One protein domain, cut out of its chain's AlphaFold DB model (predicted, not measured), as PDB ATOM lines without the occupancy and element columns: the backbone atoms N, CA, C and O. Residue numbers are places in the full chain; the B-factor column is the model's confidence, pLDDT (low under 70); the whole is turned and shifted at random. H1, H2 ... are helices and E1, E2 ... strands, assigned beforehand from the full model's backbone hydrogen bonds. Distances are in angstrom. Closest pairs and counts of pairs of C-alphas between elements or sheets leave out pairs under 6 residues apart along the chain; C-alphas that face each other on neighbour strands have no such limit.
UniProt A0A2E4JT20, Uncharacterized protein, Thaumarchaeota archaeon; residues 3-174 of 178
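AT A GLANCE: This is residues 3 to 174 of the 178 residues of an uncharacterized protein of Thaumarchaeota archaeon (UniProt A0A2E4JT20). A small, strongly twisted sheet of three strands, E1, E2 and E3, lies in the middle with helix H3 across one face; the corner formed by H1 and H2 makes one end of the long axis, and H5 runs from the end of E3 toward the other. H4 lies beside the start of H5, and long links with no named element fill much of the rest. The printed part has 172 residues, with seven named helices and three strands in the order H1 H2 H3 E1 H4 E2 E3 H5 H6 H7; the sheet, E1 E2 E3, is mixed. The class is mixed, helices and strands, with only 82 residues in named elements, under half. The whole is compact, with a radius of gyration of the C-alphas of 16.6 A and spans of 53 by 36 by 36 A.

IN THESE COORDINATES: Find C-alpha 7 at (199.723, 134.040, 110.117), where H1, residues 7 to 14, begins; H2 is residues 18 to 24. H3, residues 31 to 41, runs 15.3 A. E1, residues 65 to 71, spans 19.5 A, and H4, residues 92 to 101, 14.2 A. E2 is residues 104 to 109, 15.9 A; E3, residues 118 to 125, spans 23.3 A. H5, residues 126 to 139, runs 20.3 A to C-alpha 139 at (235.619, 160.326, 106.612). H6 is residues 162 to 168, and H7, residues 171 to 174, ends at C-alpha 174 at (217.362, 150.530, 121.183).

HOW THE PARTS SIT: Look first at inner strand E2: E1 is its parallel neighbour, with N 69 and O 106 2.8 A apart, within hydrogen-bond range. E2 and E3 form an antiparallel hairpin, with N 107 and O 122 at 2.9 A. E1, H4 and E2 make a strand-helix-strand unit, parallel neighbours with a helix between, its crossover right-handed. H3 on one face gives two layers, helix and sheet: its height over the sheet is 8.6 A, over E1 and E2, and the C-alphas of Glu 35 and Val 68, the closest of H3 and E1, are 6.0 A apart. H7 stands at the sheet's level; H4 and H5 only graze the sheet. H5, with residues 126 to 130 alone, touches H4, closest at C-alphas 99 and 126, 5.5 A, at a shallow tilt of 28 degrees, opposite ways. H1 and H2 touch, C-alphas 11 and 18 closest at 5.3 A, about perpendicular at 83 degrees; neither is on the sheet. H6 is not on it either. In H1 to H6 every O i to N i+4 pair is within hydrogen-bond range; H7 is too short for one.

THE WHOLE: The C-alphas of Gly 15 and Ile 139, the two farthest apart, are 53.4 A apart. The printed part has no cut. The links H3 to E1, E1 to H4 and H5 to H6 are long. The mean pLDDT of the printed part is 90.2; look at residues 85 to 86 for the two under 70.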
ATOM      1  N   ILE A   3     205.946 142.169 118.938       82.44
ATOM      2  CA  ILE A   3     204.555 142.020 118.470       82.44
ATOM      3  C   ILE A   3     204.374 140.628 117.872       82.44
ATOM      4  O   ILE A   3     205.234 140.181 117.123       82.44
ATOM      5  N   ARG A   4     203.245 139.968 118.143       82.94
ATOM      6  CA  ARG A   4     202.919 138.662 117.561       82.94
ATOM      7  C   ARG A   4     201.981 138.788 116.355       82.94
ATOM      8  O   ARG A   4     200.963 139.467 116.440       82.94
ATOM      9  N   PHE A   5     202.299 138.077 115.277       81.88
ATOM     10  CA  PHE A   5     201.483 137.899 114.076       81.88
ATOM     11  C   PHE A   5     200.950 136.471 113.985       81.88
ATOM     12  O   PHE A   5     201.721 135.528 113.826       81.88
ATOM     13  N   ASP A   6     199.631 136.293 114.015       86.38
ATOM     14  CA  ASP A   6     199.028 134.985 113.755       86.38
ATOM     15  C   ASP A   6     198.782 134.797 112.252       86.38
ATOM     16  O   ASP A   6     197.712 135.095 111.718       86.38
ATOM     17  N   ALA A   7     199.811 134.320 111.547       86.81
ATOM     18  CA  ALA A   7     199.723 134.040 110.117       86.81
ATOM     19  C   ALA A   7     198.663 132.970 109.794       86.81
ATOM     20  O   ALA A   7     198.097 132.994 108.704       86.81
ATOM     21  N   GLY A   8     198.368 132.065 110.736       88.69
ATOM     22  CA  GLY A   8     197.323 131.054 110.595       88.69
ATOM     23  C   GLY A   8     195.941 131.691 110.553       88.69
ATOM     24  O   GLY A   8     195.215 131.513 109.578       88.69
ATOM     25  N   ALA A   9     195.618 132.503 111.562       90.25
ATOM     26  CA  ALA A   9     194.342 133.211 111.632       90.25
ATOM     27  C   ALA A   9     194.114 134.119 110.413       90.25
ATOM     28  O   ALA A   9     193.024 134.121 109.836       90.25
ATOM     29  N   ILE A  10     195.151 134.842 109.974       89.88
ATOM     30  CA  ILE A  10     195.078 135.699 108.781       89.88
ATOM     31  C   ILE A  10     194.825 134.847 107.530       89.88
ATOM     32  O   ILE A  10     193.897 135.130 106.775       89.88
ATOM     33  N   ALA A  11     195.608 133.788 107.310       91.25
ATOM     34  CA  ALA A  11     195.471 132.935 106.130       91.25
ATOM     35  C   ALA A  11     194.083 132.277 106.054       91.25
ATOM     36  O   ALA A  11     193.462 132.288 104.990       91.25
ATOM     37  N   THR A  12     193.562 131.789 107.186       95.00
ATOM     38  CA  THR A  12     192.196 131.259 107.293       95.00
ATOM     39  C   THR A  12     191.153 132.311 106.926       95.00
ATOM     40  O   THR A  12     190.257 132.009 106.142       95.00
ATOM     41  N   GLY A  13     191.284 133.542 107.428       93.94
ATOM     42  CA  GLY A  13     190.356 134.633 107.109       93.94
ATOM     43  C   GLY A  13     190.317 134.989 105.619       93.94
ATOM     44  O   GLY A  13     189.255 135.305 105.092       93.94
ATOM     45  N   TYR A  14     191.453 134.886 104.926       92.31
ATOM     46  CA  TYR A  14     191.551 135.126 103.482       92.31
ATOM     47  C   TYR A  14     191.268 133.890 102.613       92.31
ATOM     48  O   TYR A  14     191.218 134.014 101.391       92.31
ATOM     49  N   GLY A  15     191.104 132.701 103.202       95.12
ATOM     50  CA  GLY A  15     190.926 131.456 102.448       95.12
ATOM     51  C   GLY A  15     192.156 131.048 101.625       95.12
ATOM     52  O   GLY A  15     192.015 130.426 100.574       95.12
ATOM     53  N   ILE A  16     193.360 131.405 102.078       95.38
ATOM     54  CA  ILE A  16     194.633 131.078 101.415       95.38
ATOM     55  C   ILE A  16     195.510 130.201 102.312       95.38
ATOM     56  O   ILE A  16     195.263 130.053 103.507       95.38
ATOM     57  N   SER A  17     196.563 129.606 101.748       94.75
ATOM     58  CA  SER A  17     197.547 128.882 102.555       94.75
ATOM     59  C   SER A  17     198.447 129.850 103.328       94.75
ATOM     60  O   SER A  17     198.772 130.938 102.850       94.75
ATOM     61  N   VAL A  18     198.915 129.422 104.506       90.38
ATOM     62  CA  VAL A  18     199.896 130.179 105.304       90.38
ATOM     63  C   VAL A  18     201.163 130.454 104.491       90.38
ATOM     64  O   VAL A  18     201.657 131.574 104.481       90.38
ATOM     65  N   ASP A  19     201.659 129.465 103.746       90.19
ATOM     66  CA  ASP A  19     202.823 129.637 102.870       90.19
ATOM     67  C   ASP A  19     202.576 130.685 101.766       90.19
ATOM     68  O   ASP A  19     203.429 131.538 101.518       90.19
ATOM     69  N   GLY A  20     201.389 130.682 101.149       89.94
ATOM     70  CA  GLY A  20     201.002 131.682 100.152       89.94
ATOM     71  C   GLY A  20     200.952 133.099 100.729       89.94
ATOM     72  O   GLY A  20     201.469 134.031 100.111       89.94
ATOM     73  N   LEU A  21     200.406 133.250 101.940       89.94
ATOM     74  CA  LEU A  21     200.408 134.513 102.681       89.94
ATOM     75  C   LEU A  21     201.838 134.979 103.000       89.94
ATOM     76  O   LEU A  21     202.213 136.105 102.690       89.94
ATOM     77  N   LEU A  22     202.673 134.115 103.577       87.25
ATOM     78  CA  LEU A  22     204.037 134.482 103.972       87.25
ATOM     79  C   LEU A  22     204.928 134.833 102.772       87.25
ATOM     80  O   LEU A  22     205.835 135.661 102.898       87.25
ATOM     81  N   LYS A  23     204.685 134.223 101.604       87.25
ATOM     82  CA  LYS A  23     205.369 134.556 100.344       87.25
ATOM     83  C   LYS A  23     204.976 135.925  99.797       87.25
ATOM     84  O   LYS A  23     205.825 136.565  99.180       87.25
ATOM     85  N   SER A  24     203.741 136.374 100.020       86.94
ATOM     86  CA  SER A  24     203.294 137.706  99.593       86.94
ATOM     87  C   SER A  24     203.791 138.820 100.516       86.94
ATOM     88  O   SER A  24     203.881 139.972 100.095       86.94
ATOM     89  N   TRP A  25     204.174 138.489 101.752       87.44
ATOM     90  CA  TRP A  25     204.724 139.452 102.698       87.44
ATOM     91  C   TRP A  25     206.111 139.954 102.290       87.44
ATOM     92  O   TRP A  25     207.108 139.228 102.257       87.44
ATOM     93  N   THR A  26     206.160 141.254 102.044       85.44
ATOM     94  CA  THR A  26     207.339 142.074 101.796       85.44
ATOM     95  C   THR A  26     207.322 143.282 102.733       85.44
ATOM     96  O   THR A  26     206.298 143.613 103.333       85.44
ATOM     97  N   GLY A  27     208.447 143.996 102.824       84.62
ATOM     98  CA  GLY A  27     208.509 145.234 103.606       84.62
ATOM     99  C   GLY A  27     207.515 146.289 103.109       84.62
ATOM    100  O   GLY A  27     206.967 147.026 103.918       84.62
ATOM    101  N   ALA A  28     207.227 146.319 101.804       85.06
ATOM    102  CA  ALA A  28     206.249 147.235 101.223       85.06
ATOM    103  C   ALA A  28     204.805 146.822 101.543       85.06
ATOM    104  O   ALA A  28     204.012 147.648 101.973       85.06
ATOM    105  N   THR A  29     204.457 145.539 101.397       87.69
ATOM    106  CA  THR A  29     203.079 145.074 101.659       87.69
ATOM    107  C   THR A  29     202.687 145.181 103.131       87.69
ATOM    108  O   THR A  29     201.502 145.236 103.440       87.69
ATOM    109  N   LEU A  30     203.665 145.178 104.040       89.88
ATOM    110  CA  LEU A  30     203.436 145.296 105.479       89.88
ATOM    111  C   LEU A  30     203.598 146.728 106.010       89.88
ATOM    112  O   LEU A  30     203.395 146.927 107.204       89.88
ATOM    113  N   SER A  31     203.948 147.723 105.179       90.31
ATOM    114  CA  SER A  31     204.244 149.085 105.664       90.31
ATOM    115  C   SER A  31     203.049 149.702 106.382       90.31
ATOM    116  O   SER A  31     203.142 149.983 107.571       90.31
ATOM    117  N   GLY A  32     201.886 149.752 105.727       92.50
ATOM    118  CA  GLY A  32     200.693 150.366 106.308       92.50
ATOM    119  C   GLY A  32     200.233 149.703 107.609       92.50
ATOM    120  O   GLY A  32     199.814 150.391 108.532       92.50
ATOM    121  N   ILE A  33     200.368 148.375 107.725       92.12
ATOM    122  CA  ILE A  33     200.027 147.645 108.957       92.12
ATOM    123  C   ILE A  33     201.021 147.977 110.078       92.12
ATOM    124  O   ILE A  33     200.622 148.110 111.233       92.12
ATOM    125  N   MET A  34     202.311 148.109 109.758       94.06
ATOM    126  CA  MET A  34     203.340 148.485 110.731       94.06
ATOM    127  C   MET A  34     203.180 149.930 111.196       94.06
ATOM    128  O   MET A  34     203.246 150.175 112.396       94.06
ATOM    129  N   GLU A  35     202.893 150.858 110.288       95.94
ATOM    130  CA  GLU A  35     202.589 152.255 110.611       95.94
ATOM    131  C   GLU A  35     201.383 152.356 111.557       95.94
ATOM    132  O   GLU A  35     201.462 152.998 112.602       95.94
ATOM    133  N   GLU A  36     200.287 151.659 111.238       95.94
ATOM    134  CA  GLU A  36     199.078 151.623 112.071       95.94
ATOM    135  C   GLU A  36     199.378 151.042 113.455       95.94
ATOM    136  O   GLU A  36     198.933 151.544 114.490       95.94
ATOM    137  N   ARG A  37     200.191 149.982 113.490       94.62
ATOM    138  CA  ARG A  37     200.578 149.348 114.740       94.62
ATOM    139  C   ARG A  37     201.426 150.280 115.599       94.62
ATOM    140  O   ARG A  37     201.149 150.384 116.791       94.62
ATOM    141  N   VAL A  38     202.417 150.956 115.021       95.81
ATOM    142  CA  VAL A  38     203.243 151.945 115.729       95.81
ATOM    143  C   VAL A  38     202.374 153.090 116.247       95.81
ATOM    144  O   VAL A  38     202.481 153.416 117.426       95.81
ATOM    145  N   ALA A  39     201.447 153.621 115.441       96.62
ATOM    146  CA  ALA A  39     200.493 154.640 115.881       96.62
ATOM    147  C   ALA A  39     199.668 154.178 117.090       96.62
ATOM    148  O   ALA A  39     199.604 154.880 118.098       96.62
ATOM    149  N   SER A  40     199.112 152.964 117.046       95.44
ATOM    150  CA  SER A  40     198.369 152.381 118.169       95.44
ATOM    151  C   SER A  40     199.217 152.261 119.438       95.44
ATOM    152  O   SER A  40     198.719 152.532 120.529       95.44
ATOM    153  N   LEU A  41     200.485 151.867 119.305       94.88
ATOM    154  CA  LEU A  41     201.392 151.693 120.437       94.88
ATOM    155  C   LEU A  41     201.690 153.012 121.145       94.88
ATOM    156  O   LEU A  41     201.777 153.019 122.362       94.88
ATOM    157  N   VAL A  42     201.787 154.120 120.412       95.56
ATOM    158  CA  VAL A  42     202.102 155.447 120.973       95.56
ATOM    159  C   VAL A  42     200.877 156.324 121.225       95.56
ATOM    160  O   VAL A  42     201.019 157.535 121.407       95.56
ATOM    161  N   ASN A  43     199.669 155.745 121.179       95.88
ATOM    162  CA  ASN A  43     198.404 156.489 121.226       95.88
ATOM    163  C   ASN A  43     198.354 157.645 120.193       95.88
ATOM    164  O   ASN A  43     197.803 158.722 120.441       95.88
ATOM    165  N   GLY A  44     198.996 157.438 119.044       96.00
ATOM    166  CA  GLY A  44     199.202 158.422 117.989       96.00
ATOM    167  C   GLY A  44     198.200 158.332 116.843       96.00
ATOM    168  O   GLY A  44     197.204 157.613 116.904       96.00
ATOM    169  N   GLU A  45     198.484 159.081 115.782       96.75
ATOM    170  CA  GLU A  45     197.750 159.058 114.513       96.75
ATOM    171  C   GLU A  45     198.690 158.619 113.388       96.75
ATOM    172  O   GLU A  45     199.806 159.132 113.275       96.75
ATOM    173  N   ARG A  46     198.233 157.694 112.542       96.38
ATOM    174  CA  ARG A  46     198.905 157.338 111.291       96.38
ATOM    175  C   ARG A  46     198.578 158.370 110.210       96.38
ATOM    176  O   ARG A  46     197.420 158.728 110.015       96.38
ATOM    177  N   MET A  47     199.587 158.824 109.473       94.19
ATOM    178  CA  MET A  47     199.443 159.848 108.433       94.19
ATOM    179  C   MET A  47     198.902 159.302 107.102       94.19
ATOM    180  O   MET A  47     198.326 160.069 106.331       94.19
ATOM    181  N   GLY A  48     198.999 157.990 106.863       83.94
ATOM    182  CA  GLY A  48     198.345 157.304 105.745       83.94
ATOM    183  C   GLY A  48     198.784 157.843 104.383       83.94
ATOM    184  O   GLY A  48     199.972 157.892 104.091       83.94
ATOM    185  N   ASP A  49     197.824 158.268 103.556       76.62
ATOM    186  CA  ASP A  49     198.076 158.759 102.190       76.62
ATOM    187  C   ASP A  49     198.643 160.192 102.133       76.62
ATOM    188  O   ASP A  49     198.900 160.727 101.049       76.62
ATOM    189  N   LYS A  50     198.833 160.853 103.282       79.38
ATOM    190  CA  LYS A  50     199.467 162.175 103.327       79.38
ATOM    191  C   LYS A  50     200.943 162.005 102.942       79.38
ATOM    192  O   LYS A  50     201.662 161.246 103.581       79.38
ATOM    193  N   GLN A  51     201.418 162.743 101.935       74.88
ATOM    194  CA  GLN A  51     202.838 162.772 101.547       74.88
ATOM    195  C   GLN A  51     203.668 163.577 102.559       74.88
ATOM    196  O   GLN A  51     204.197 164.643 102.249       74.88
ATOM    197  N   LEU A  52     203.724 163.092 103.796       86.38
ATOM    198  CA  LEU A  52     204.487 163.695 104.876       86.38
ATOM    199  C   LEU A  52     205.844 162.997 105.036       86.38
ATOM    200  O   LEU A  52     206.015 161.827 104.685       86.38
ATOM    201  N   PRO A  53     206.843 163.704 105.581       86.31
ATOM    202  CA  PRO A  53     208.163 163.143 105.836       86.31
ATOM    203  C   PRO A  53     208.213 162.235 107.082       86.31
ATOM    204  O   PRO A  53     209.287 161.789 107.457       86.31
ATOM    205  N   TYR A  54     207.075 161.903 107.681       93.88
ATOM    206  CA  TYR A  54     206.928 160.949 108.778       93.88
ATOM    207  C   TYR A  54     205.579 160.238 108.636       93.88
ATOM    208  O   TYR A  54     204.637 160.792 108.062       93.88
ATOM    209  N   ASP A  55     205.472 159.042 109.203       95.62
ATOM    210  CA  ASP A  55     204.302 158.179 109.036       95.62
ATOM    211  C   ASP A  55     203.343 158.244 110.230       95.62
ATOM    212  O   ASP A  55     202.152 157.963 110.087       95.62
ATOM    213  N   VAL A  56     203.836 158.615 111.416       97.12
ATOM    214  CA  VAL A  56     203.065 158.622 112.669       97.12
ATOM    215  C   VAL A  56     203.326 159.900 113.471       97.12
ATOM    216  O   VAL A  56     204.453 160.389 113.522       97.12
ATOM    217  N   ILE A  57     202.284 160.426 114.125       97.44
ATOM    218  CA  ILE A  57     202.388 161.479 115.148       97.44
ATOM    219  C   ILE A  57     201.958 160.914 116.506       97.44
ATOM    220  O   ILE A  57     200.776 160.631 116.709       97.44
ATOM    221  N   ALA A  58     202.888 160.783 117.453       96.94
ATOM    222  CA  ALA A  58     202.590 160.443 118.845       96.94
ATOM    223  C   ALA A  58     202.060 161.656 119.628       96.94
ATOM    224  O   ALA A  58     202.478 162.795 119.402       96.94
ATOM    225  N   LYS A  59     201.152 161.419 120.581       91.25
ATOM    226  CA  LYS A  59     200.528 162.495 121.375       91.25
ATOM    227  C   LYS A  59     201.365 162.891 122.592       91.25
ATOM    228  O   LYS A  59     201.694 164.068 122.755       91.25
ATOM    229  N   ASP A  60     201.779 161.898 123.378       88.19
ATOM    230  CA  ASP A  60     202.264 162.086 124.752       88.19
ATOM    231  C   ASP A  60     203.732 161.665 124.938       88.19
ATOM    232  O   ASP A  60     204.109 161.071 125.944       88.19
ATOM    233  N   ARG A  61     204.577 161.949 123.941       92.88
ATOM    234  CA  ARG A  61     206.007 161.592 123.935       92.88
ATOM    235  C   ARG A  61     206.878 162.764 123.503       92.88
ATOM    236  O   ARG A  61     206.389 163.704 122.876       92.88
ATOM    237  N   SER A  62     208.168 162.699 123.830       93.38
ATOM    238  CA  SER A  62     209.177 163.638 123.322       93.38
ATOM    239  C   SER A  62     209.428 163.436 121.828       93.38
ATOM    240  O   SER A  62     209.446 164.407 121.081       93.38
ATOM    241  N   LEU A  63     209.556 162.178 121.397       96.12
ATOM    242  CA  LEU A  63     209.674 161.785 119.995       96.12
ATOM    243  C   LEU A  63     208.263 161.619 119.419       96.12
ATOM    244  O   LEU A  63     207.593 160.615 119.685       96.12
ATOM    245  N   LYS A  64     207.774 162.643 118.716       96.31
ATOM    246  CA  LYS A  64     206.391 162.719 118.228       96.31
ATOM    247  C   LYS A  64     206.267 162.308 116.777       96.31
ATOM    248  O   LYS A  64     205.403 161.498 116.459       96.31
ATOM    249  N   LYS A  65     207.079 162.881 115.896       97.31
ATOM    250  CA  LYS A  65     207.059 162.604 114.458       97.31
ATOM    251  C   LYS A  65     207.927 161.389 114.174       97.31
ATOM    252  O   LYS A  65     209.143 161.460 114.295       97.31
ATOM    253  N   ILE A  66     207.306 160.284 113.797       97.44
ATOM    254  CA  ILE A  66     207.978 158.992 113.674       97.44
ATOM    255  C   ILE A  66     207.939 158.535 112.217       97.44
ATOM    256  O   ILE A  66     206.861 158.427 111.628       97.44
ATOM    257  N   GLU A  67     209.103 158.226 111.652       96.31
ATOM    258  CA  GLU A  67     209.221 157.487 110.394       96.31
ATOM    259  C   GLU A  67     209.261 155.986 110.673       96.31
ATOM    260  O   GLU A  67     210.101 155.517 111.443       96.31
ATOM    261  N   VAL A  68     208.412 155.204 110.012       95.50
ATOM    262  CA  VAL A  68     208.362 153.752 110.186       95.50
ATOM    263  C   VAL A  68     209.103 153.060 109.042       95.50
ATOM    264  O   VAL A  68     208.927 153.328 107.853       95.50
ATOM    265  N   ARG A  69     209.981 152.124 109.397       93.94
ATOM    266  CA  ARG A  69     210.802 151.355 108.460       93.94
ATOM    267  C   ARG A  69     210.662 149.867 108.722       93.94
ATOM    268  O   ARG A  69     210.707 149.409 109.853       93.94
ATOM    269  N   ASN A  70     210.584 149.088 107.650       92.94
ATOM    270  CA  ASN A  70     210.517 147.633 107.730       92.94
ATOM    271  C   ASN A  70     211.873 147.010 107.385       92.94
ATOM    272  O   ASN A  70     212.404 147.230 106.295       92.94
ATOM    273  N   LEU A  71     212.414 146.193 108.291       90.94
ATOM    274  CA  LEU A  71     213.614 145.388 108.061       90.94
ATOM    275  C   LEU A  71     213.210 143.980 107.623       90.94
ATOM    276  O   LEU A  71     212.710 143.179 108.407       90.94
ATOM    277  N   MET A  72     213.452 143.683 106.348       86.12
ATOM    278  CA  MET A  72     213.355 142.340 105.763       86.12
ATOM    279  C   MET A  72     214.767 141.825 105.453       86.12
ATOM    280  O   MET A  72     215.726 142.266 106.073       86.12
ATOM    281  N   ALA A  73     214.929 140.943 104.456       76.88
ATOM    282  CA  ALA A  73     216.217 140.444 103.955       76.88
ATOM    283  C   ALA A  73     217.167 141.529 103.382       76.88
ATOM    284  O   ALA A  73     218.339 141.259 103.131       76.88
ATOM    285  N   SER A  74     216.674 142.747 103.144       76.75
ATOM    286  CA  SER A  74     217.431 143.856 102.560       76.75
ATOM    287  C   SER A  74     218.208 144.673 103.601       76.75
ATOM    288  O   SER A  74     218.068 144.489 104.808       76.75
ATOM    289  N   ALA A  75     219.032 145.607 103.119       85.88
ATOM    290  CA  ALA A  75     219.661 146.625 103.956       85.88
ATOM    291  C   ALA A  75     218.613 147.497 104.678       85.88
ATOM    292  O   ALA A  75     217.523 147.733 104.150       85.88
ATOM    293  N   ALA A  76     218.979 148.001 105.857       92.12
ATOM    294  CA  ALA A  76     218.297 149.108 106.509       92.12
ATOM    295  C   ALA A  76     218.565 150.387 105.702       92.12
ATOM    296  O   ALA A  76     219.718 150.674 105.378       92.12
ATOM    297  N   ASN A  77     217.516 151.129 105.353       90.62
ATOM    298  CA  ASN A  77     217.620 152.384 104.608       90.62
ATOM    299  C   ASN A  77     216.908 153.484 105.392       90.62
ATOM    300  O   ASN A  77     215.756 153.311 105.789       90.62
ATOM    301  N   TRP A  78     217.591 154.607 105.596       92.50
ATOM    302  CA  TRP A  78     217.029 155.764 106.294       92.50
ATOM    303  C   TRP A  78     216.415 156.762 105.317       92.50
ATOM    304  O   TRP A  78     215.388 157.374 105.610       92.50
ATOM    305  N   ALA A  79     216.984 156.856 104.117       86.75
ATOM    306  CA  ALA A  79     216.463 157.697 103.056       86.75
ATOM    307  C   ALA A  79     215.070 157.244 102.570       86.75
ATOM    308  O   ALA A  79     214.757 156.047 102.619       86.75
ATOM    309  N   PRO A  80     214.243 158.179 102.065       82.25
ATOM    310  CA  PRO A  80     212.935 157.862 101.506       82.25
ATOM    311  C   PRO A  80     213.001 156.787 100.418       82.25
ATOM    312  O   PRO A  80     213.948 156.722  99.627       82.25
ATOM    313  N   SER A  81     211.938 155.991 100.300       73.62
ATOM    314  CA  SER A  81     211.803 155.004  99.221       73.62
ATOM    315  C   SER A  81     211.719 155.654  97.833       73.62
ATOM    316  O   SER A  81     212.036 155.020  96.832       73.62
ATOM    317  N   THR A  82     211.332 156.926  97.732       71.38
ATOM    318  CA  THR A  82     211.373 157.718  96.488       71.38
ATOM    319  C   THR A  82     212.786 158.177  96.125       71.38
ATOM    320  O   THR A  82     213.062 158.431  94.955       71.38
ATOM    321  N   ALA A  83     213.687 158.212  97.105       73.31
ATOM    322  CA  ALA A  83     215.069 158.662  96.984       73.31
ATOM    323  C   ALA A  83     216.082 157.505  97.000       73.31
ATOM    324  O   ALA A  83     217.280 157.750  96.961       73.31
ATOM    325  N   THR A  84     215.629 156.248  97.071       70.88
ATOM    326  CA  THR A  84     216.462 155.032  97.049       70.88
ATOM    327  C   THR A  84     215.697 153.853  96.435       70.88
ATOM    328  O   THR A  84     214.473 153.823  96.470       70.88
ATOM    329  N   GLY A  85     216.381 152.866  95.842       66.12
ATOM    330  CA  GLY A  85     215.745 151.625  95.363       66.12
ATOM    331  C   GLY A  85     216.017 151.278  93.897       66.12
ATOM    332  O   GLY A  85     216.933 151.810  93.273       66.12
ATOM    333  N   VAL A  86     215.233 150.344  93.345       65.38
ATOM    334  CA  VAL A  86     215.414 149.843  91.970       65.38
ATOM    335  C   VAL A  86     215.286 151.006  90.981       65.38
ATOM    336  O   VAL A  86     214.256 151.673  90.934       65.38
ATOM    337  N   ASN A  87     216.349 151.252  90.209       71.88
ATOM    338  CA  ASN A  87     216.489 152.366  89.259       71.88
ATOM    339  C   ASN A  87     216.466 153.779  89.874       71.88
ATOM    340  O   ASN A  87     216.313 154.758  89.148       71.88
ATOM    341  N   ARG A  88     216.653 153.907  91.191       78.00
ATOM    342  CA  ARG A  88     216.718 155.198  91.889       78.00
ATOM    343  C   ARG A  88     218.102 155.380  92.491       78.00
ATOM    344  O   ARG A  88     218.622 154.493  93.165       78.00
ATOM    345  N   LYS A  89     218.712 156.534  92.232       83.25
ATOM    346  CA  LYS A  89     219.962 156.925  92.888       83.25
ATOM    347  C   LYS A  89     219.629 157.591  94.213       83.25
ATOM    348  O   LYS A  89     218.622 158.287  94.298       83.25
ATOM    349  N   PHE A  90     220.489 157.366  95.203       89.12
ATOM    350  CA  PHE A  90     220.428 158.072  96.475       89.12
ATOM    351  C   PHE A  90     220.371 159.585  96.235       89.12
ATOM    352  O   PHE A  90     221.232 160.125  95.538       89.12
ATOM    353  N   CYS A  91     219.340 160.233  96.778       91.06
ATOM    354  CA  CYS A  91     219.213 161.685  96.812       91.06
ATOM    355  C   CYS A  91     219.486 162.160  98.237       91.06
ATOM    356  O   CYS A  91     218.719 161.863  99.152       91.06
ATOM    357  N   GLU A  92     220.599 162.865  98.408       92.88
ATOM    358  CA  GLU A  92     221.058 163.333  99.711       92.88
ATOM    359  C   GLU A  92     220.137 164.416 100.294       92.88
ATOM    360  O   GLU A  92     219.782 164.338 101.463       92.88
ATOM    361  N   GLU A  93     219.675 165.362  99.474       92.44
ATOM    362  CA  GLU A  93     218.712 166.399  99.876       92.44
ATOM    363  C   GLU A  93     217.429 165.780 100.444       92.44
ATOM    364  O   GLU A  93     217.038 166.068 101.568       92.44
ATOM    365  N   ALA A  94     216.855 164.798  99.741       91.12
ATOM    366  CA  ALA A  94     215.664 164.097 100.211       91.12
ATOM    367  C   ALA A  94     215.903 163.274 101.493       91.12
ATOM    368  O   ALA A  94     214.954 162.968 102.214       91.12
ATOM    369  N   PHE A  95     217.145 162.861 101.769       93.50
ATOM    370  CA  PHE A  95     217.496 162.256 103.052       93.50
ATOM    371  C   PHE A  95     217.510 163.306 104.167       93.50
ATOM    372  O   PHE A  95     216.878 163.054 105.193       93.50
ATOM    373  N   TYR A  96     218.151 164.462 103.949       94.75
ATOM    374  CA  TYR A  96     218.156 165.575 104.906       94.75
ATOM    375  C   TYR A  96     216.739 166.055 105.227       94.75
ATOM    376  O   TYR A  96     216.350 166.046 106.391       94.75
ATOM    377  N   ASP A  97     215.924 166.327 104.206       92.00
ATOM    378  CA  ASP A  97     214.530 166.754 104.381       92.00
ATOM    379  C   ASP A  97     213.747 165.787 105.276       92.00
ATOM    380  O   ASP A  97     212.930 166.188 106.108       92.00
ATOM    381  N   LYS A  98     213.994 164.484 105.110       92.25
ATOM    382  CA  LYS A  98     213.324 163.423 105.861       92.25
ATOM    383  C   LYS A  98     213.810 163.365 107.309       92.25
ATOM    384  O   LYS A  98     212.976 163.353 108.212       92.25
ATOM    385  N   VAL A  99     215.126 163.315 107.530       95.12
ATOM    386  CA  VAL A  99     215.701 163.199 108.881       95.12
ATOM    387  C   VAL A  99     215.422 164.449 109.711       95.12
ATOM    388  O   VAL A  99     215.068 164.322 110.871       95.12
ATOM    389  N   GLU A 100     215.463 165.643 109.121       95.06
ATOM    390  CA  GLU A 100     215.171 166.899 109.830       95.06
ATOM    391  C   GLU A 100     213.683 167.070 110.161       95.06
ATOM    392  O   GLU A 100     213.313 167.817 111.067       95.06
ATOM    393  N   SER A 101     212.807 166.378 109.431       95.00
ATOM    394  CA  SER A 101     211.361 166.504 109.607       95.00
ATOM    395  C   SER A 101     210.745 165.479 110.556       95.00
ATOM    396  O   SER A 101     209.552 165.597 110.857       95.00
ATOM    397  N   CYS A 102     211.504 164.483 111.013       96.19
ATOM    398  CA  CYS A 102     211.060 163.492 111.991       96.19
ATOM    399  C   CYS A 102     211.914 163.562 113.262       96.19
ATOM    400  O   CYS A 102     213.039 164.044 113.246       96.19
ATOM    401  N   ASP A 103     211.367 163.085 114.375       97.75
ATOM    402  CA  ASP A 103     212.077 163.011 115.650       97.75
ATOM    403  C   ASP A 103     212.804 161.662 115.792       97.75
ATOM    404  O   ASP A 103     213.858 161.567 116.426       97.75
ATOM    405  N   SER A 104     212.251 160.599 115.196       97.75
ATOM    406  CA  SER A 104     212.815 159.249 115.265       97.75
ATOM    407  C   SER A 104     212.432 158.356 114.087       97.75
ATOM    408  O   SER A 104     211.417 158.544 113.411       97.75
ATOM    409  N   TYR A 105     213.265 157.338 113.874       97.56
ATOM    410  CA  TYR A 105     213.012 156.199 113.009       97.56
ATOM    411  C   TYR A 105     212.652 154.985 113.858       97.56
ATOM    412  O   TYR A 105     213.428 154.556 114.715       97.56
ATOM    413  N   VAL A 106     211.509 154.380 113.559       97.31
ATOM    414  CA  VAL A 106     211.067 153.126 114.156       97.31
ATOM    415  C   VAL A 106     211.247 151.998 113.153       97.31
ATOM    416  O   VAL A 106     210.561 151.943 112.133       97.31
ATOM    417  N   PHE A 107     212.172 151.083 113.439       96.38
ATOM    418  CA  PHE A 107     212.428 149.920 112.590       96.38
ATOM    419  C   PHE A 107     211.709 148.680 113.126       96.38
ATOM    420  O   PHE A 107     212.007 148.195 114.217       96.38
ATOM    421  N   CYS A 108     210.807 148.124 112.323       95.12
ATOM    422  CA  CYS A 108     210.142 146.850 112.562       95.12
ATOM    423  C   CYS A 108     210.954 145.715 111.920       95.12
ATOM    424  O   CYS A 108     211.027 145.611 110.693       95.12
ATOM    425  N   ASP A 109     211.569 144.859 112.737       93.25
ATOM    426  CA  ASP A 109     212.277 143.658 112.292       93.25
ATOM    427  C   ASP A 109     211.297 142.534 111.975       93.25
ATOM    428  O   ASP A 109     210.719 141.907 112.863       93.25
ATOM    429  N   LEU A 110     211.121 142.305 110.678       90.50
ATOM    430  CA  LEU A 110     210.189 141.348 110.099       90.50
ATOM    431  C   LEU A 110     210.906 140.101 109.558       90.50
ATOM    432  O   LEU A 110     210.260 139.246 108.947       90.50
ATOM    433  N   ARG A 111     212.229 139.971 109.740       88.12
ATOM    434  CA  ARG A 111     213.017 138.860 109.168       88.12
ATOM    435  C   ARG A 111     212.533 137.496 109.649       88.12
ATOM    436  O   ARG A 111     212.424 136.573 108.844       88.12
ATOM    437  N   ASP A 112     212.170 137.410 110.925       82.19
ATOM    438  CA  ASP A 112     211.782 136.157 111.573       82.19
ATOM    439  C   ASP A 112     210.266 135.946 111.628       82.19
ATOM    440  O   ASP A 112     209.804 134.941 112.165       82.19
ATOM    441  N   VAL A 113     209.468 136.819 111.001       80.50
ATOM    442  CA  VAL A 113     207.998 136.713 111.035       80.50
ATOM    443  C   VAL A 113     207.490 135.381 110.459       80.50
ATOM    444  O   VAL A 113     206.415 134.912 110.821       80.50
ATOM    445  N   ARG A 114     208.282 134.736 109.590       75.31
ATOM    446  CA  ARG A 114     207.990 133.415 109.004       75.31
ATOM    447  C   ARG A 114     208.287 132.240 109.940       75.31
ATOM    448  O   ARG A 114     207.838 131.134 109.661       75.31
ATOM    449  N   VAL A 115     209.077 132.462 110.988       77.00
ATOM    450  CA  VAL A 115     209.585 131.419 111.891       77.00
ATOM    451  C   VAL A 115     208.986 131.569 113.283       77.00
ATOM    452  O   VAL A 115     208.451 130.608 113.826       77.00
ATOM    453  N   SER A 116     209.069 132.764 113.862       77.12
ATOM    454  CA  SER A 116     208.649 133.031 115.239       77.12
ATOM    455  C   SER A 116     207.293 133.714 115.328       77.12
ATOM    456  O   SER A 116     206.735 133.798 116.419       77.12
ATOM    457  N   SER A 117     206.757 134.223 114.210       79.31
ATOM    458  CA  SER A 117     205.596 135.117 114.230       79.31
ATOM    459  C   SER A 117     205.821 136.366 115.096       79.31
ATOM    460  O   SER A 117     204.859 137.044 115.444       79.31
ATOM    461  N   GLU A 118     207.065 136.687 115.461       85.62
ATOM    462  CA  GLU A 118     207.402 137.837 116.293       85.62
ATOM    463  C   GLU A 118     208.032 138.947 115.452       85.62
ATOM    464  O   GLU A 118     208.848 138.696 114.567       85.62
ATOM    465  N   VAL A 119     207.666 140.185 115.769       90.00
ATOM    466  CA  VAL A 119     208.242 141.401 115.198       90.00
ATOM    467  C   VAL A 119     208.894 142.189 116.311       90.00
ATOM    468  O   VAL A 119     208.246 142.550 117.296       90.00
ATOM    469  N   THR A 120     210.180 142.455 116.144       92.81
ATOM    470  CA  THR A 120     210.988 143.186 117.120       92.81
ATOM    471  C   THR A 120     211.088 144.640 116.677       92.81
ATOM    472  O   THR A 120     211.356 144.887 115.506       92.81
ATOM    473  N   ILE A 121     210.852 145.601 117.571       95.69
ATOM    474  CA  ILE A 121     210.819 147.024 117.192       95.69
ATOM    475  C   ILE A 121     211.963 147.792 117.845       95.69
ATOM    476  O   ILE A 121     212.143 147.706 119.064       95.69
ATOM    477  N   TYR A 122     212.672 148.562 117.025       97.31
ATOM    478  CA  TYR A 122     213.764 149.450 117.408       97.31
ATOM    479  C   TYR A 122     213.342 150.910 117.247       97.31
ATOM    480  O   TYR A 122     212.604 151.220 116.312       97.31
ATOM    481  N   GLU A 123     213.841 151.797 118.101       97.69
ATOM    482  CA  GLU A 123     213.717 153.252 117.955       97.69
ATOM    483  C   GLU A 123     215.104 153.882 117.901       97.69
ATOM    484  O   GLU A 123     215.920 153.652 118.788       97.69
ATOM    485  N   ILE A 124     215.378 154.670 116.865       97.69
ATOM    486  CA  ILE A 124     216.624 155.422 116.710       97.69
ATOM    487  C   ILE A 124     216.251 156.882 116.493       97.69
ATOM    488  O   ILE A 124     215.399 157.176 115.653       97.69
ATOM    489  N   THR A 125     216.862 157.811 117.226       97.69
ATOM    490  CA  THR A 125     216.548 159.235 117.059       97.69
ATOM    491  C   THR A 125     217.023 159.744 115.696       97.69
ATOM    492  O   THR A 125     217.987 159.241 115.100       97.69
ATOM    493  N   ALA A 126     216.331 160.757 115.178       97.19
ATOM    494  CA  ALA A 126     216.755 161.440 113.965       97.19
ATOM    495  C   ALA A 126     218.118 162.125 114.158       97.19
ATOM    496  O   ALA A 126     218.971 162.049 113.277       97.19
ATOM    497  N   GLU A 127     218.361 162.692 115.343       97.62
ATOM    498  CA  GLU A 127     219.646 163.289 115.721       97.62
ATOM    499  C   GLU A 127     220.804 162.290 115.608       97.62
ATOM    500  O   GLU A 127     221.808 162.577 114.959       97.62
ATOM    501  N   GLU A 128     220.658 161.089 116.173       96.50
ATOM    502  CA  GLU A 128     221.703 160.066 116.109       96.50
ATOM    503  C   GLU A 128     221.928 159.563 114.676       96.50
ATOM    504  O   GLU A 128     223.059 159.298 114.260       96.50
ATOM    505  N   THR A 129     220.850 159.459 113.897       95.94
ATOM    506  CA  THR A 129     220.926 159.114 112.473       95.94
ATOM    507  C   THR A 129     221.730 160.159 111.698       95.94
ATOM    508  O   THR A 129     222.610 159.795 110.911       95.94
ATOM    509  N   LEU A 130     221.442 161.441 111.925       96.19
ATOM    510  CA  LEU A 130     222.107 162.561 111.270       96.19
ATOM    511  C   LEU A 130     223.585 162.638 111.662       96.19
ATOM    512  O   LEU A 130     224.444 162.677 110.785       96.19
ATOM    513  N   ASP A 131     223.893 162.571 112.959       95.44
ATOM    514  CA  ASP A 131     225.269 162.572 113.470       95.44
ATOM    515  C   ASP A 131     226.102 161.431 112.866       95.44
ATOM    516  O   ASP A 131     227.225 161.639 112.394       95.44
ATOM    517  N   MET A 132     225.537 160.221 112.805       94.44
ATOM    518  CA  MET A 132     226.199 159.084 112.171       94.44
ATOM    519  C   MET A 132     226.460 159.341 110.682       94.44
ATOM    520  O   MET A 132     227.568 159.074 110.207       94.44
ATOM    521  N   TYR A 133     225.469 159.851 109.945       95.19
ATOM    522  CA  TYR A 133     225.614 160.136 108.518       95.19
ATOM    523  C   TYR A 133     226.683 161.202 108.254       95.19
ATOM    524  O   TYR A 133     227.567 160.974 107.427       95.19
ATOM    525  N   GLU A 134     226.676 162.312 108.996       95.06
ATOM    526  CA  GLU A 134     227.667 163.390 108.866       95.06
ATOM    527  C   GLU A 134     229.089 162.902 109.125       95.06
ATOM    528  O   GLU A 134     230.014 163.175 108.350       95.06
ATOM    529  N   LYS A 135     229.278 162.102 110.178       93.06
ATOM    530  CA  LYS A 135     230.588 161.520 110.482       93.06
ATOM    531  C   LYS A 135     231.069 160.609 109.358       93.06
ATOM    532  O   LYS A 135     232.231 160.699 108.957       93.06
ATOM    533  N   VAL A 136     230.194 159.755 108.820       92.88
ATOM    534  CA  VAL A 136     230.521 158.899 107.669       92.88
ATOM    535  C   VAL A 136     230.832 159.736 106.432       92.88
ATOM    536  O   VAL A 136     231.803 159.439 105.738       92.88
ATOM    537  N   LYS A 137     230.058 160.785 106.152       91.56
ATOM    538  CA  LYS A 137     230.266 161.684 105.012       91.56
ATOM    539  C   LYS A 137     231.634 162.365 105.077       91.56
ATOM    540  O   LYS A 137     232.337 162.408 104.066       91.56
ATOM    541  N   ALA A 138     232.051 162.805 106.263       92.00
ATOM    542  CA  ALA A 138     233.342 163.453 106.481       92.00
ATOM    543  C   ALA A 138     234.542 162.522 106.225       92.00
ATOM    544  O   ALA A 138     235.529 162.939 105.618       92.00
ATOM    545  N   ILE A 139     234.471 161.258 106.661       90.75
ATOM    546  CA  ILE A 139     235.619 160.326 106.612       90.75
ATOM    547  C   ILE A 139     235.505 159.239 105.532       90.75
ATOM    548  O   ILE A 139     236.452 158.479 105.323       90.75
ATOM    549  N   LYS A 140     234.380 159.219 104.813       89.75
ATOM    550  CA  LYS A 140     233.928 158.218 103.836       89.75
ATOM    551  C   LYS A 140     233.706 156.831 104.436       89.75
ATOM    552  O   LYS A 140     234.540 156.283 105.155       89.75
ATOM    553  N   PHE A 141     232.603 156.204 104.032       90.81
ATOM    554  CA  PHE A 141     232.318 154.811 104.363       90.81
ATOM    555  C   PHE A 141     233.483 153.873 103.996       90.81
ATOM    556  O   PHE A 141     233.976 153.883 102.862       90.81
ATOM    557  N   CYS A 142     233.880 153.002 104.929       88.06
ATOM    558  CA  CYS A 142     234.963 152.050 104.712       88.06
ATOM    559  C   CYS A 142     234.722 150.712 105.426       88.06
ATOM    560  O   CYS A 142     234.787 150.589 106.647       88.06
ATOM    561  N   LYS A 143     234.504 149.653 104.636       85.00
ATOM    562  CA  LYS A 143     234.160 148.313 105.147       85.00
ATOM    563  C   LYS A 143     235.275 147.598 105.917       85.00
ATOM    564  O   LYS A 143     234.978 146.603 106.571       85.00
ATOM    565  N   THR A 144     236.524 148.045 105.784       87.19
ATOM    566  CA  THR A 144     237.697 147.446 106.442       87.19
ATOM    567  C   THR A 144     238.036 148.119 107.769       87.19
ATOM    568  O   THR A 144     238.943 147.665 108.465       87.19
ATOM    569  N   LYS A 145     237.322 149.191 108.133       87.06
ATOM    570  CA  LYS A 145     237.433 149.799 109.456       87.06
ATOM    571  C   LYS A 145     236.918 148.852 110.537       87.06
ATOM    572  O   LYS A 145     236.148 147.929 110.267       87.06
ATOM    573  N   ARG A 146     237.384 149.082 111.763       85.88
ATOM    574  CA  ARG A 146     236.934 148.341 112.942       85.88
ATOM    575  C   ARG A 146     235.566 148.842 113.403       85.88
ATOM    576  O   ARG A 146     235.156 149.938 113.038       85.88
ATOM    577  N   ARG A 147     234.891 148.044 114.231       84.25
ATOM    578  CA  ARG A 147     233.547 148.334 114.759       84.25
ATOM    579  C   ARG A 147     233.489 149.584 115.636       84.25
ATOM    580  O   ARG A 147     232.416 150.135 115.830       84.25
ATOM    581  N   GLU A 148     234.621 150.040 116.153       85.44
ATOM    582  CA  GLU A 148     234.688 151.274 116.943       85.44
ATOM    583  C   GLU A 148     234.635 152.540 116.066       85.44
ATOM    584  O   GLU A 148     234.435 153.637 116.577       85.44
ATOM    585  N   ASP A 149     234.827 152.409 114.749       87.06
ATOM    586  CA  ASP A 149     234.823 153.524 113.803       87.06
ATOM    587  C   ASP A 149     233.440 153.655 113.151       87.06
ATOM    588  O   ASP A 149     232.945 152.732 112.507       87.06
ATOM    589  N   VAL A 150     232.812 154.822 113.285       85.06
ATOM    590  CA  VAL A 150     231.472 155.110 112.748       85.06
ATOM    591  C   VAL A 150     231.361 154.893 111.231       85.06
ATOM    592  O   VAL A 150     230.319 154.438 110.754       85.06
ATOM    593  N   ALA A 151     232.447 155.088 110.469       88.50
ATOM    594  CA  ALA A 151     232.472 154.807 109.027       88.50
ATOM    595  C   ALA A 151     232.398 153.320 108.671       88.50
ATOM    596  O   ALA A 151     232.333 152.969 107.488       88.50
ATOM    597  N   TYR A 152     232.398 152.435 109.665       90.31
ATOM    598  CA  TYR A 152     232.100 151.026 109.475       90.31
ATOM    599  C   TYR A 152     230.609 150.774 109.209       90.31
ATOM    600  O   TYR A 152     230.279 149.888 108.414       90.31
ATOM    601  N   TYR A 153     229.713 151.520 109.861       90.75
ATOM    602  CA  TYR A 153     228.302 151.148 109.968       90.75
ATOM    603  C   TYR A 153     227.479 151.593 108.760       90.75
ATOM    604  O   TYR A 153     227.016 150.749 107.984       90.75
ATOM    605  N   MET A 154     227.317 152.902 108.573       92.81
ATOM    606  CA  MET A 154     226.472 153.476 107.527       92.81
ATOM    607  C   MET A 154     227.264 153.708 106.236       92.81
ATOM    608  O   MET A 154     228.430 154.088 106.262       92.81
ATOM    609  N   SER A 155     226.645 153.439 105.088       91.12
ATOM    610  CA  SER A 155     227.205 153.756 103.775       91.12
ATOM    611  C   SER A 155     226.956 155.218 103.395       91.12
ATOM    612  O   SER A 155     226.070 155.864 103.948       91.12
ATOM    613  N   ASN A 156     227.651 155.713 102.365       88.62
ATOM    614  CA  ASN A 156     227.429 157.062 101.820       88.62
ATOM    615  C   ASN A 156     226.012 157.278 101.239       88.62
ATOM    616  O   ASN A 156     225.698 158.382 100.824       88.62
ATOM    617  N   ASN A 157     225.175 156.235 101.182       90.31
ATOM    618  CA  ASN A 157     223.795 156.303 100.701       90.31
ATOM    619  C   ASN A 157     222.772 156.211 101.849       90.31
ATOM    620  O   ASN A 157     221.664 155.717 101.634       90.31
ATOM    621  N   ALA A 158     223.172 156.568 103.077       93.00
ATOM    622  CA  ALA A 158     222.343 156.476 104.283       93.00
ATOM    623  C   ALA A 158     221.682 155.092 104.450       93.00
ATOM    624  O   ALA A 158     220.482 154.962 104.710       93.00
ATOM    625  N   SER A 159     222.471 154.034 104.237       92.56
ATOM    626  CA  SER A 159     222.019 152.644 104.333       92.56
ATOM    627  C   SER A 159     223.033 151.751 105.033       92.56
ATOM    628  O   SER A 159     224.233 152.030 105.038       92.56
ATOM    629  N   MET A 160     222.556 150.655 105.613       93.44
ATOM    630  CA  MET A 160     223.347 149.757 106.448       93.44
ATOM    631  C   MET A 160     222.951 148.305 106.191       93.44
ATOM    632  O   MET A 160     221.776 147.958 106.126       93.44
ATOM    633  N   THR A 161     223.935 147.416 106.056       92.00
ATOM    634  CA  THR A 161     223.657 145.971 106.005       92.00
ATOM    635  C   THR A 161     223.037 145.513 107.322       92.00
ATOM    636  O   THR A 161     223.439 146.020 108.366       92.00
ATOM    637  N   GLN A 162     222.197 144.480 107.306       91.31
ATOM    638  CA  GLN A 162     221.606 143.914 108.527       91.31
ATOM    639  C   GLN A 162     222.623 143.646 109.635       91.31
ATOM    640  O   GLN A 162     222.446 144.104 110.753       91.31
ATOM    641  N   LYS A 163     223.720 142.947 109.312       91.50
ATOM    642  CA  LYS A 163     224.776 142.630 110.279       91.50
ATOM    643  C   LYS A 163     225.218 143.874 111.053       91.50
ATOM    644  O   LYS A 163     225.266 143.860 112.270       91.50
ATOM    645  N   ARG A 164     225.489 144.957 110.331       93.50
ATOM    646  CA  ARG A 164     225.915 146.231 110.914       93.50
ATOM    647  C   ARG A 164     224.808 146.940 111.676       93.50
ATOM    648  O   ARG A 164     225.118 147.563 112.676       93.50
ATOM    649  N   PHE A 165     223.558 146.821 111.227       95.25
ATOM    650  CA  PHE A 165     222.413 147.368 111.949       95.25
ATOM    651  C   PHE A 165     222.343 146.764 113.351       95.25
ATOM    652  O   PHE A 165     222.387 147.502 114.322       95.25
ATOM    653  N   PHE A 166     222.347 145.435 113.463       94.06
ATOM    654  CA  PHE A 166     222.261 144.768 114.768       94.06
ATOM    655  C   PHE A 166     223.546 144.873 115.596       94.06
ATOM    656  O   PHE A 166     223.488 144.791 116.814       94.06
ATOM    657  N   GLU A 167     224.705 145.068 114.960       93.88
ATOM    658  CA  GLU A 167     225.941 145.401 115.680       93.88
ATOM    659  C   GLU A 167     225.916 146.830 116.241       93.88
ATOM    660  O   GLU A 167     226.452 147.058 117.320       93.88
ATOM    661  N   ARG A 168     225.318 147.787 115.518       94.88
ATOM    662  CA  ARG A 168     225.258 149.196 115.928       94.88
ATOM    663  C   ARG A 168     224.142 149.477 116.922       94.88
ATOM    664  O   ARG A 168     224.324 150.323 117.792       94.88
ATOM    665  N   PHE A 169     223.003 148.822 116.739       95.75
ATOM    666  CA  PHE A 169     221.767 149.061 117.470       95.75
ATOM    667  C   PHE A 169     221.380 147.788 118.234       95.75
ATOM    668  O   PHE A 169     220.459 147.079 117.815       95.75
ATOM    669  N   PRO A 170     222.112 147.441 119.312       95.81
ATOM    670  CA  PRO A 170     221.747 146.312 120.157       95.81
ATOM    671  C   PRO A 170     220.344 146.525 120.726       95.81
ATOM    672  O   PRO A 170     219.972 147.623 121.143       95.81
ATOM    673  N   TYR A 171     219.535 145.471 120.714       94.88
ATOM    674  CA  TYR A 171     218.117 145.596 121.030       94.88
ATOM    675  C   TYR A 171     217.869 146.070 122.462       94.88
ATOM    676  O   TYR A 171     216.925 146.803 122.709       94.88
ATOM    677  N   GLU A 172     218.720 145.686 123.404       95.00
ATOM    678  CA  GLU A 172     218.600 146.047 124.814       95.00
ATOM    679  C   GLU A 172     218.673 147.564 125.037       95.00
ATOM    680  O   GLU A 172     218.047 148.074 125.964       95.00
ATOM    681  N   GLU A 173     219.393 148.280 124.171       96.50
ATOM    682  CA  GLU A 173     219.563 149.736 124.237       96.50
ATOM    683  C   GLU A 173     218.548 150.476 123.357       96.50
ATOM    684  O   GLU A 173     218.075 151.548 123.724       96.50
ATOM    685  N   TYR A 174     218.193 149.890 122.209       97.25
ATOM    686  CA  TYR A 174     217.362 150.530 121.183       97.25
ATOM    687  C   TYR A 174     215.940 149.970 121.113       97.25
ATOM    688  O   TYR A 174     215.203 150.258 120.167       97.25
TER     689      TYR A 174